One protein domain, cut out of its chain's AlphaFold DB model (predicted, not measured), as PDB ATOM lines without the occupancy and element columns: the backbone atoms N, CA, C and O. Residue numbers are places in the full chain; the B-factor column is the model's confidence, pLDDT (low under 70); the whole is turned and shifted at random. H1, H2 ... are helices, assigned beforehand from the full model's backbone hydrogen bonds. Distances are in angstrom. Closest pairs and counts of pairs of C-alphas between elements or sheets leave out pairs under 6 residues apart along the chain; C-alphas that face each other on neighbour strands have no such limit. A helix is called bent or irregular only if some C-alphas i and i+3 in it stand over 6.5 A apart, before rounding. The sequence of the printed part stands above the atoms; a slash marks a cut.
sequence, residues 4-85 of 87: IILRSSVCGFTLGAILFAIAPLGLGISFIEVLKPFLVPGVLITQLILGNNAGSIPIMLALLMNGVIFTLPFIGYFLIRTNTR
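AT A GLANCE: This is residues 4 to 85 of the 87 residues of an uncharacterized protein of SAR86 cluster bacterium (UniProt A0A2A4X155). One very long helix, H1, sticks out as an arm with residues 4 to 35, and after its last residue, Leu 39, a corner leads into a small head, where the short helix H2 and H3a, the first arm of the bent helix H3, pack on each other. Beyond this head, residues 71 to 85, most of them in H3, stick out as a second, shorter arm. The printed part has 82 residues, with three named helices in the order H1, H2, H3 and no named strand, and its class is all helix. It is extended, with a radius of gyration of the C-alphas of 23.1 A, and its C-alphas span 80 by 34 by 16 A.

IN THESE COORDINATES: H1 takes residues 4 to 39, beginning at C-alpha 4 at (-77.621, 59.637, -85.156) and measuring 51.1 A from first to last C-alpha. It has a kink of 31 degrees near residue 33 and is irregular: C-alphas 34 and 37 are 7.1 A apart. H2, residues 41 to 50, begins with C-alpha 41 at (-112.004, 27.422, -57.414) and measures 14.4 A from first to last C-alpha. H3, residues 56 to 83, was assigned as one helix by its hydrogen bonds, but it is bent: C-alphas 70 and 73 are 6.6 A apart. Its arms are H3a, residues 56 to 70, 21.4 A from first to last C-alpha, and H3b, residues 73 to 83, 15.3 A long in the same measure and ending with C-alpha 83 at (-133.000, 25.828, -36.822).

HOW THE PARTS SIT: H1 touches no helix. H1 and H2 are close but not clearly touching, about perpendicular at 80 degrees, and their closest C-alphas, those of Pro 37 and Leu 44, are 7.1 A apart. H2 and H3a touch, with 25 pairs of C-alphas within 8 A; the closest C-alphas, those of Gly 42 and Asn 66, are 4.1 A apart. They run opposite ways at a steep tilt of 45 degrees. H1 and H3a are only just apart, their closest C-alphas 8.5 A from each other. H3b stands at a steep tilt of 39 degrees to H3a and is apart from H1 and from H2. In H2, H3a and H3b every O i to N i+4 pair is within hydrogen-bond range; in H1 28 of 32 are.

THE WHOLE: The two C-alphas farthest apart, those of Ile 4 and Arg 85, are 82.2 A from each other. The printed part has no cut. The links from H1 to H2, one residue, and from H2 to H3, five residues, are tight. The mean pLDDT of the printed part is 85.2, and residue 85 is the one printed residue under 70.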
ATOM      1  N   ILE A   4     -77.434  61.067 -85.424       88.44
ATOM      2  CA  ILE A   4     -77.621  59.637 -85.156       88.44
ATOM      3  C   ILE A   4     -77.896  59.362 -83.669       88.44
ATOM      4  O   ILE A   4     -78.782  58.575 -83.349       88.44
ATOM      5  N   ILE A   5     -77.183  60.034 -82.758       88.00
ATOM      6  CA  ILE A   5     -77.362  59.871 -81.306       88.00
ATOM      7  C   ILE A   5     -78.752  60.366 -80.900       88.00
ATOM      8  O   ILE A   5     -79.448  59.711 -80.130       88.00
ATOM      9  N   LEU A   6     -79.183  61.487 -81.481       89.25
ATOM     10  CA  LEU A   6     -80.487  62.084 -81.209       89.25
ATOM     11  C   LEU A   6     -81.624  61.185 -81.724       89.25
ATOM     12  O   LEU A   6     -82.559  60.891 -80.988       89.25
ATOM     13  N   ARG A   7     -81.501  60.648 -82.945       86.25
ATOM     14  CA  ARG A   7     -82.466  59.684 -83.505       86.25
ATOM     15  C   ARG A   7     -82.519  58.372 -82.722       86.25
ATOM     16  O   ARG A   7     -83.606  57.855 -82.489       86.25
ATOM     17  N   SER A   8     -81.368  57.856 -82.291       88.06
ATOM     18  CA  SER A   8     -81.286  56.647 -81.463       88.06
ATOM     19  C   SER A   8     -81.945  56.853 -80.096       88.06
ATOM     20  O   SER A   8     -82.737  56.023 -79.660       88.06
ATOM     21  N   SER A   9     -81.707  58.007 -79.462       88.88
ATOM     22  CA  SER A   9     -82.341  58.374 -78.193       88.88
ATOM     23  C   SER A   9     -83.860  58.498 -78.319       88.88
ATOM     24  O   SER A   9     -84.580  57.950 -77.488       88.88
ATOM     25  N   VAL A  10     -84.355  59.136 -79.385       92.62
ATOM     26  CA  VAL A  10     -85.799  59.226 -79.657       92.62
ATOM     27  C   VAL A  10     -86.397  57.838 -79.891       92.62
ATOM     28  O   VAL A  10     -87.435  57.525 -79.316       92.62
ATOM     29  N   CYS A  11     -85.728  56.979 -80.663       92.38
ATOM     30  CA  CYS A  11     -86.189  55.615 -80.917       92.38
ATOM     31  C   CYS A  11     -86.256  54.789 -79.617       92.38
ATOM     32  O   CYS A  11     -87.285  54.180 -79.314       92.38
ATOM     33  N   GLY A  12     -85.205  54.847 -78.790       92.94
ATOM     34  CA  GLY A  12     -85.169  54.194 -77.481       92.94
ATOM     35  C   GLY A  12     -86.252  54.707 -76.530       92.94
ATOM     36  O   GLY A  12     -86.906  53.911 -75.859       92.94
ATOM     37  N   PHE A  13     -86.509  56.017 -76.526       93.50
ATOM     38  CA  PHE A  13     -87.590  56.615 -75.744       93.50
ATOM     39  C   PHE A  13     -88.969  56.132 -76.211       93.50
ATOM     40  O   PHE A  13     -89.782  55.730 -75.384       93.50
ATOM     41  N   THR A  14     -89.227  56.099 -77.523       94.06
ATOM     42  CA  THR A  14     -90.504  55.600 -78.060       94.06
ATOM     43  C   THR A  14     -90.729  54.123 -77.750       94.06
ATOM     44  O   THR A  14     -91.824  53.745 -77.341       94.06
ATOM     45  N   LEU A  15     -89.690  53.292 -77.865       94.19
ATOM     46  CA  LEU A  15     -89.768  51.873 -77.527       94.19
ATOM     47  C   LEU A  15     -90.014  51.673 -76.023       94.19
ATOM     48  O   LEU A  15     -90.874  50.884 -75.636       94.19
ATOM     49  N   GLY A  16     -89.319  52.442 -75.178       91.56
ATOM     50  CA  GLY A  16     -89.534  52.453 -73.732       91.56
ATOM     51  C   GLY A  16     -90.949  52.887 -73.343       91.56
ATOM     52  O   GLY A  16     -91.564  52.252 -72.491       91.56
ATOM     53  N   ALA A  17     -91.502  53.905 -74.005       92.56
ATOM     54  CA  ALA A  17     -92.868  54.369 -73.775       92.56
ATOM     55  C   ALA A  17     -93.917  53.305 -74.142       92.56
ATOM     56  O   ALA A  17     -94.877  53.106 -73.400       92.56
ATOM     57  N   ILE A  18     -93.714  52.578 -75.247       92.50
ATOM     58  CA  ILE A  18     -94.595  51.473 -75.654       92.50
ATOM     59  C   ILE A  18     -94.546  50.337 -74.625       92.50
ATOM     60  O   ILE A  18     -95.590  49.866 -74.178       92.50
ATOM     61  N   LEU A  19     -93.350  49.921 -74.200       90.62
ATOM     62  CA  LEU A  19     -93.197  48.871 -73.188       90.62
ATOM     63  C   LEU A  19     -93.793  49.285 -71.837       90.62
ATOM     64  O   LEU A  19     -94.450  48.476 -71.185       90.62
ATOM     65  N   PHE A  20     -93.624  50.547 -71.443       88.88
ATOM     66  CA  PHE A  20     -94.233  51.096 -70.235       88.88
ATOM     67  C   PHE A  20     -95.764  51.091 -70.305       88.88
ATOM     68  O   PHE A  20     -96.412  50.770 -69.318       88.88
ATOM     69  N   ALA A  21     -96.354  51.380 -71.469       88.12
ATOM     70  CA  ALA A  21     -97.801  51.307 -71.656       88.12
ATOM     71  C   ALA A  21     -98.343  49.865 -71.574       88.12
ATOM     72  O   ALA A  21     -99.468  49.652 -71.125       88.12
ATOM     73  N   ILE A  22     -97.549  48.869 -71.982       88.38
ATOM     74  CA  ILE A  22     -97.942  47.450 -71.976       88.38
ATOM     75  C   ILE A  22     -97.697  46.794 -70.606       88.38
ATOM     76  O   ILE A  22     -98.423  45.875 -70.225       88.38
ATOM     77  N   ALA A  23     -96.720  47.269 -69.832       84.94
ATOM     78  CA  ALA A  23     -96.368  46.713 -68.522       84.94
ATOM     79  C   ALA A  23     -97.568  46.561 -67.551       84.94
ATOM     80  O   ALA A  23     -97.720  45.476 -66.981       84.94
ATOM     81  N   PRO A  24     -98.472  47.552 -67.391       83.69
ATOM     82  CA  PRO A  24     -99.665  47.413 -66.554       83.69
ATOM     83  C   PRO A  24    -100.621  46.301 -66.998       83.69
ATOM     84  O   PRO A  24    -101.267  45.692 -66.149       83.69
ATOM     85  N   LEU A  25    -100.707  46.001 -68.301       85.75
ATOM     86  CA  LEU A  25    -101.552  44.915 -68.811       85.75
ATOM     87  C   LEU A  25    -101.015  43.555 -68.357       85.75
ATOM     88  O   LEU A  25    -101.775  42.729 -67.857       85.75
ATOM     89  N   GLY A  26     -99.699  43.346 -68.460       84.00
ATOM     90  CA  GLY A  26     -99.048  42.135 -67.952       84.00
ATOM     91  C   GLY A  26     -99.193  41.990 -66.434       84.00
ATOM     92  O   GLY A  26     -99.472  40.900 -65.936       84.00
ATOM     93  N   LEU A  27     -99.082  43.103 -65.703       84.44
ATOM     94  CA  LEU A  27     -99.245  43.135 -64.249       84.44
ATOM     95  C   LEU A  27    -100.691  42.810 -63.835       84.44
ATOM     96  O   LEU A  27    -100.903  42.013 -62.925       84.44
ATOM     97  N   GLY A  28    -101.687  43.347 -64.547       84.25
ATOM     98  CA  GLY A  28    -103.100  43.034 -64.325       84.25
ATOM     99  C   GLY A  28    -103.435  41.562 -64.578       84.25
ATOM    100  O   GLY A  28    -104.139  40.947 -63.779       84.25
ATOM    101  N   ILE A  29    -102.884  40.967 -65.641       84.69
ATOM    102  CA  ILE A  29    -103.058  39.536 -65.937       84.69
ATOM    103  C   ILE A  29    -102.429  38.681 -64.833       84.69
ATOM    104  O   ILE A  29    -103.091  37.783 -64.314       84.69
ATOM    105  N   SER A  30    -101.195  38.991 -64.427       83.69
ATOM    106  CA  SER A  30    -100.510  38.285 -63.338       83.69
ATOM    107  C   SER A  30    -101.292  38.371 -62.025       83.69
ATOM    108  O   SER A  30    -101.449  37.370 -61.328       83.69
ATOM    109  N   PHE A  31    -101.859  39.538 -61.715       83.62
ATOM    110  CA  PHE A  31    -102.700  39.711 -60.536       83.62
ATOM    111  C   PHE A  31    -103.949  38.820 -60.582       83.62
ATOM    112  O   PHE A  31    -104.247  38.131 -59.608       83.62
ATOM    113  N   ILE A  32    -104.650  38.776 -61.720       83.19
ATOM    114  CA  ILE A  32    -105.819  37.902 -61.914       83.19
ATOM    115  C   ILE A  32    -105.424  36.425 -61.818       83.19
ATOM    116  O   ILE A  32    -106.174  35.632 -61.255       83.19
ATOM    117  N   GLU A  33    -104.260  36.041 -62.335       83.12
ATOM    118  CA  GLU A  33    -103.769  34.664 -62.281       83.12
ATOM    119  C   GLU A  33    -103.477  34.206 -60.846       83.12
ATOM    120  O   GLU A  33    -103.868  33.102 -60.466       83.12
ATOM    121  N   VAL A  34    -102.900  35.080 -60.016       84.12
ATOM    122  CA  VAL A  34    -102.723  34.835 -58.573       84.12
ATOM    123  C   VAL A  34    -104.068  34.731 -57.849       84.12
ATOM    124  O   VAL A  34    -104.226  33.923 -56.934       84.12
ATOM    125  N   LEU A  35    -105.057  35.523 -58.266       82.06
ATOM    126  CA  LEU A  35    -106.400  35.526 -57.683       82.06
ATOM    127  C   LEU A  35    -107.283  34.372 -58.184       82.06
ATOM    128  O   LEU A  35    -108.261  34.014 -57.529       82.06
ATOM    129  N   LYS A  36    -106.944  33.765 -59.323       79.88
ATOM    130  CA  LYS A  36    -107.676  32.673 -59.976       79.88
ATOM    131  C   LYS A  36    -108.102  31.531 -59.037       79.88
ATOM    132  O   LYS A  36    -109.276  31.164 -59.119       79.88
ATOM    133  N   PRO A  37    -107.256  30.987 -58.131       78.25
ATOM    134  CA  PRO A  37    -107.682  29.957 -57.176       78.25
ATOM    135  C   PRO A  37    -108.807  30.405 -56.233       78.25
ATOM    136  O   PRO A  37    -109.593  29.571 -55.795       78.25
ATOM    137  N   PHE A  38    -108.912  31.703 -55.943       81.12
ATOM    138  CA  PHE A  38    -109.950  32.260 -55.075       81.12
ATOM    139  C   PHE A  38    -111.193  32.703 -55.848       81.12
ATOM    140  O   PHE A  38    -112.302  32.534 -55.359       81.12
ATOM    141  N   LEU A  39    -111.029  33.260 -57.051       78.19
ATOM    142  CA  LEU A  39    -112.151  33.735 -57.871       78.19
ATOM    143  C   LEU A  39    -112.912  32.585 -58.523       78.19
ATOM    144  O   LEU A  39    -114.136  32.640 -58.670       78.19
ATOM    145  N   VAL A  40    -112.184  31.557 -58.958       82.62
ATOM    146  CA  VAL A  40    -112.762  30.438 -59.699       82.62
ATOM    147  C   VAL A  40    -112.199  29.097 -59.215       82.62
ATOM    148  O   VAL A  40    -111.649  28.334 -60.014       82.62
ATOM    149  N   PRO A  41    -112.367  28.747 -57.922       82.56
ATOM    150  CA  PRO A  41    -112.004  27.422 -57.414       82.56
ATOM    151  C   PRO A  41    -112.705  26.293 -58.185       82.56
ATOM    152  O   PRO A  41    -112.141  25.212 -58.346       82.56
ATOM    153  N   GLY A  42    -113.895  26.554 -58.747       82.62
ATOM    154  CA  GLY A  42    -114.602  25.605 -59.609       82.62
ATOM    155  C   GLY A  42    -113.792  25.148 -60.829       82.62
ATOM    156  O   GLY A  42    -113.866  23.976 -61.188       82.62
ATOM    157  N   VAL A  43    -112.955  26.018 -61.416       83.50
ATOM    158  CA  VAL A  43    -112.083  25.644 -62.547       83.50
ATOM    159  C   VAL A  43    -111.040  24.624 -62.109       83.50
ATOM    160  O   VAL A  43    -110.848  23.631 -62.808       83.50
ATOM    161  N   LEU A  44    -110.421  24.810 -60.940       83.06
ATOM    162  CA  LEU A  44    -109.428  23.869 -60.411       83.06
ATOM    163  C   LEU A  44    -110.032  22.479 -60.193       83.06
ATOM    164  O   LEU A  44    -109.439  21.479 -60.589       83.06
ATOM    165  N   ILE A  45    -111.244  22.415 -59.635       82.75
ATOM    166  CA  ILE A  45    -111.959  21.146 -59.436       82.75
ATOM    167  C   ILE A  45    -112.272  20.492 -60.780       82.75
ATOM    168  O   ILE A  45    -112.033  19.303 -60.964       82.75
ATOM    169  N   THR A  46    -112.760  21.252 -61.760       84.62
ATOM    170  CA  THR A  46    -113.040  20.671 -63.079       84.62
ATOM    171  C   THR A  46    -111.799  20.228 -63.827       84.62
ATOM    172  O   THR A  46    -111.851  19.203 -64.495       84.62
ATOM    173  N   GLN A  47    -110.681  20.941 -63.685       83.62
ATOM    174  CA  GLN A  47    -109.403  20.526 -64.256       83.62
ATOM    175  C   GLN A  47    -108.878  19.252 -63.589       83.62
ATOM    176  O   GLN A  47    -108.275  18.425 -64.265       83.62
ATOM    177  N   LEU A  48    -109.148  19.055 -62.295       84.62
ATOM    178  CA  LEU A  48    -108.811  17.818 -61.593       84.62
ATOM    179  C   LEU A  48    -109.629  16.619 -62.104       84.62
ATOM    180  O   LEU A  48    -109.093  15.519 -62.200       84.62
ATOM    181  N   ILE A  49    -110.908  16.819 -62.445       84.00
ATOM    182  CA  ILE A  49    -111.814  15.734 -62.865       84.00
ATOM    183  C   ILE A  49    -111.704  15.443 -64.372       84.00
ATOM    184  O   ILE A  49    -111.663  14.284 -64.771       84.00
ATOM    185  N   LEU A  50    -111.687  16.477 -65.221       83.00
ATOM    186  CA  LEU A  50    -111.722  16.354 -66.688       83.00
ATOM    187  C   LEU A  50    -110.348  16.553 -67.353       83.00
ATOM    188  O   LEU A  50    -110.236  16.428 -68.575       83.00
ATOM    189  N   GLY A  51    -109.305  16.874 -66.585       77.88
ATOM    190  CA  GLY A  51    -108.006  17.279 -67.120       77.88
ATOM    191  C   GLY A  51    -108.011  18.706 -67.684       77.88
ATOM    192  O   GLY A  51    -109.006  19.431 -67.616       77.88
ATOM    193  N   ASN A  52    -106.886  19.133 -68.266       78.06
ATOM    194  CA  ASN A  52    -106.735  20.474 -68.847       78.06
ATOM    195  C   ASN A  52    -107.402  20.585 -70.232       78.06
ATOM    196  O   ASN A  52    -106.746  20.841 -71.241       78.06
ATOM    197  N   ASN A  53    -108.711  20.341 -70.285       75.81
ATOM    198  CA  ASN A  53    -109.503  20.406 -71.504       75.81
ATOM    199  C   ASN A  53    -110.273  21.735 -71.559       75.81
ATOM    200  O   ASN A  53    -111.025  22.062 -70.644       75.81
ATOM    201  N   ALA A  54    -110.091  22.509 -72.630       72.56
ATOM    202  CA  ALA A  54    -110.665  23.849 -72.796       72.56
ATOM    203  C   ALA A  54    -111.954  23.851 -73.646       72.56
ATOM    204  O   ALA A  54    -112.183  24.747 -74.455       72.56
ATOM    205  N   GLY A  55    -112.790  22.822 -73.492       81.06
ATOM    206  CA  GLY A  55    -114.080  22.711 -74.178       81.06
ATOM    207  C   GLY A  55    -115.217  23.496 -73.506       81.06
ATOM    208  O   GLY A  55    -115.121  23.924 -72.358       81.06
ATOM    209  N   SER A  56    -116.355  23.614 -74.190       83.62
ATOM    210  CA  SER A  56    -117.574  24.229 -73.636       83.62
ATOM    211  C   SER A  56    -118.104  23.505 -72.388       83.62
ATOM    212  O   SER A  56    -118.532  24.145 -71.431       83.62
ATOM    213  N   ILE A  57    -118.022  22.171 -72.370       83.81
ATOM    214  CA  ILE A  57    -118.472  21.316 -71.260       83.81
ATOM    215  C   ILE A  57    -117.689  21.579 -69.957       83.81
ATOM    216  O   ILE A  57    -118.329  21.870 -68.945       83.81
ATOM    217  N   PRO A  58    -116.340  21.525 -69.931       84.12
ATOM    218  CA  PRO A  58    -115.581  21.818 -68.715       84.12
ATOM    219  C   PRO A  58    -115.789  23.252 -68.215       84.12
ATOM    220  O   PRO A  58    -115.852  23.450 -67.008       84.12
ATOM    221  N   ILE A  59    -115.993  24.236 -69.101       85.12
ATOM    222  CA  ILE A  59    -116.316  25.618 -68.702       85.12
ATOM    223  C   ILE A  59    -117.674  25.684 -67.990       85.12
ATOM    224  O   ILE A  59    -117.791  26.293 -66.926       85.12
ATOM    225  N   MET A  60    -118.701  25.042 -68.550       86.44
ATOM    226  CA  MET A  60    -120.040  25.016 -67.956       86.44
ATOM    227  C   MET A  60    -120.043  24.288 -66.606       86.44
ATOM    228  O   MET A  60    -120.646  24.764 -65.643       86.44
ATOM    229  N   LEU A  61    -119.310  23.178 -66.502       86.88
ATOM    230  CA  LEU A  61    -119.127  22.464 -65.243       86.88
ATOM    231  C   LEU A  61    -118.361  23.313 -64.217       86.88
ATOM    232  O   LEU A  61    -118.724  23.322 -63.044       86.88
ATOM    233  N   ALA A  62    -117.343  24.063 -64.648       86.12
ATOM    234  CA  ALA A  62    -116.550  24.916 -63.769       86.12
ATOM    235  C   ALA A  62    -117.396  26.041 -63.182       86.12
ATOM    236  O   ALA A  62    -117.292  26.331 -61.991       86.12
ATOM    237  N   LEU A  63    -118.270  26.631 -64.002       87.69
ATOM    238  CA  LEU A  63    -119.236  27.635 -63.575       87.69
ATOM    239  C   LEU A  63    -120.193  27.073 -62.513       87.69
ATOM    240  O   LEU A  63    -120.383  27.696 -61.470       87.69
ATOM    241  N   LEU A  64    -120.752  25.880 -62.752       88.94
ATOM    242  CA  LEU A  64    -121.646  25.206 -61.806       88.94
ATOM    243  C   LEU A  64    -120.940  24.899 -60.484       88.94
ATOM    244  O   LEU A  64    -121.464  25.232 -59.423       88.94
ATOM    245  N   MET A  65    -119.738  24.324 -60.542       88.00
ATOM    246  CA  MET A  65    -118.942  24.027 -59.349       88.00
ATOM    247  C   MET A  65    -118.614  25.297 -58.574       88.00
ATOM    248  O   MET A  65    -118.743  25.314 -57.354       88.00
ATOM    249  N   ASN A  66    -118.269  26.383 -59.267       88.81
ATOM    250  CA  ASN A  66    -118.014  27.659 -58.614       88.81
ATOM    251  C   ASN A  66    -119.268  28.179 -57.892       88.81
ATOM    252  O   ASN A  66    -119.203  28.567 -56.727       88.81
ATOM    253  N   GLY A  67    -120.429  28.107 -58.551       86.75
ATOM    254  CA  GLY A  67    -121.718  28.457 -57.955       86.75
ATOM    255  C   GLY A  67    -122.038  27.631 -56.706       86.75
ATOM    256  O   GLY A  67    -122.417  28.193 -55.681       86.75
ATOM    257  N   VAL A  68    -121.835  26.313 -56.744       89.00
ATOM    258  CA  VAL A  68    -122.048  25.423 -55.588       89.00
ATOM    259  C   VAL A  68    -121.117  25.778 -54.425       89.00
ATOM    260  O   VAL A  68    -121.587  25.934 -53.300       89.00
ATOM    261  N   ILE A  69    -119.819  25.967 -54.686       89.38
ATOM    262  CA  ILE A  69    -118.824  26.303 -53.652       89.38
ATOM    263  C   ILE A  69    -119.199  27.599 -52.938       89.38
ATOM    264  O   ILE A  69    -119.160  27.656 -51.710       89.38
ATOM    265  N   PHE A  70    -119.597  28.627 -53.689       87.56
ATOM    266  CA  PHE A  70    -119.959  29.907 -53.092       87.56
ATOM    267  C   PHE A  70    -121.338  29.903 -52.432       87.56
ATOM    268  O   PHE A  70    -121.523  30.639 -51.473       87.56
ATOM    269  N   THR A  71    -122.295  29.087 -52.879       87.81
ATOM    270  CA  THR A  71    -123.664  29.069 -52.319       87.81
ATOM    271  C   THR A  71    -123.814  28.180 -51.083       87.81
ATOM    272  O   THR A  71    -124.573  28.530 -50.176       87.81
ATOM    273  N   LEU A  72    -123.067  27.075 -50.990       88.19
ATOM    274  CA  LEU A  72    -123.075  26.152 -49.847       88.19
ATOM    275  C   LEU A  72    -122.925  26.825 -48.467       88.19
ATOM    276  O   LEU A  72    -123.745  26.534 -47.592       88.19
ATOM    277  N   PRO A  73    -121.951  27.728 -48.227       86.56
ATOM    278  CA  PRO A  73    -121.807  28.371 -46.922       86.56
ATOM    279  C   PRO A  73    -123.001  29.269 -46.568       86.56
ATOM    280  O   PRO A  73    -123.405  29.305 -45.406       86.56
ATOM    281  N   PHE A  74    -123.626  29.935 -47.546       86.94
ATOM    282  CA  PHE A  74    -124.831  30.738 -47.303       86.94
ATOM    283  C   PHE A  74    -126.040  29.868 -46.968       86.94
ATOM    284  O   PHE A  74    -126.795  30.197 -46.053       86.94
ATOM    285  N   ILE A  75    -126.208  28.745 -47.669       89.00
ATOM    286  CA  ILE A  75    -127.270  27.776 -47.376       89.00
ATOM    287  C   ILE A  75    -127.075  27.195 -45.973       89.00
ATOM    288  O   ILE A  75    -128.020  27.176 -45.185       89.00
ATOM    289  N   GLY A  76    -125.851  26.788 -45.626       87.75
ATOM    290  CA  GLY A  76    -125.512  26.292 -44.292       87.75
ATOM    291  C   GLY A  76    -125.795  27.322 -43.197       87.75
ATOM    292  O   GLY A  76    -126.471  27.013 -42.217       87.75
ATOM    293  N   TYR A  77    -125.366  28.572 -43.395       90.00
ATOM    294  CA  TYR A  77    -125.665  29.671 -42.479       90.00
ATOM    295  C   TYR A  77    -127.175  29.874 -42.291       90.00
ATOM    296  O   TYR A  77    -127.657  29.990 -41.163       90.00
ATOM    297  N   PHE A  78    -127.940  29.886 -43.386       88.19
ATOM    298  CA  PHE A  78    -129.381  30.097 -43.327       88.19
ATOM    299  C   PHE A  78    -130.098  28.939 -42.627       88.19
ATOM    300  O   PHE A  78    -130.956  29.186 -41.784       88.19
ATOM    301  N   LEU A  79    -129.709  27.690 -42.899       87.00
ATOM    302  CA  LEU A  79    -130.244  26.502 -42.227       87.00
ATOM    303  C   LEU A  79    -129.954  26.502 -40.721       87.00
ATOM    304  O   LEU A  79    -130.834  26.192 -39.920       87.00
ATOM    305  N   ILE A  80    -128.744  26.888 -40.309       87.69
ATOM    306  CA  ILE A  80    -128.396  27.000 -38.885       87.69
ATOM    307  C   ILE A  80    -129.234  28.099 -38.219       87.69
ATOM    308  O   ILE A  80    -129.785  27.903 -37.132       87.69
ATOM    309  N   ARG A  81    -129.391  29.247 -38.883       84.06
ATOM    310  CA  ARG A  81    -130.202  30.365 -38.387       84.06
ATOM    311  C   ARG A  81    -131.687  30.013 -38.267       84.06
ATOM    312  O   ARG A  81    -132.337  30.460 -37.328       84.06
ATOM    313  N   THR A  82    -132.248  29.252 -39.203       79.62
ATOM    314  CA  THR A  82    -133.655  28.832 -39.124       79.62
ATOM    315  C   THR A  82    -133.863  27.772 -38.049       79.62
ATOM    316  O   THR A  82    -134.872  27.817 -37.351       79.62
ATOM    317  N   ASN A  83    -132.902  26.867 -37.847       75.88
ATOM    318  CA  ASN A  83    -133.000  25.828 -36.822       75.88
ATOM    319  C   ASN A  83    -132.860  26.389 -35.393       75.88
ATOM    320  O   ASN A  83    -133.554  25.936 -34.492       75.88
ATOM    321  N   THR A  84    -132.027  27.417 -35.196       71.38
ATOM    322  CA  THR A  84    -131.859  28.127 -33.906       71.38
ATOM    323  C   THR A  84    -133.008  29.080 -33.559       71.38
ATOM    324  O   THR A  84    -133.078  29.563 -32.435       71.38
ATOM    325  N   ARG A  85    -133.913  29.359 -34.507       59.69
ATOM    326  CA  ARG A  85    -135.124  30.176 -34.311       59.69
ATOM    327  C   ARG A  85    -136.404  29.352 -34.148       59.69
ATOM    328  O   ARG A  85    -137.489  29.933 -34.160       59.69
TER     329      ARG A  85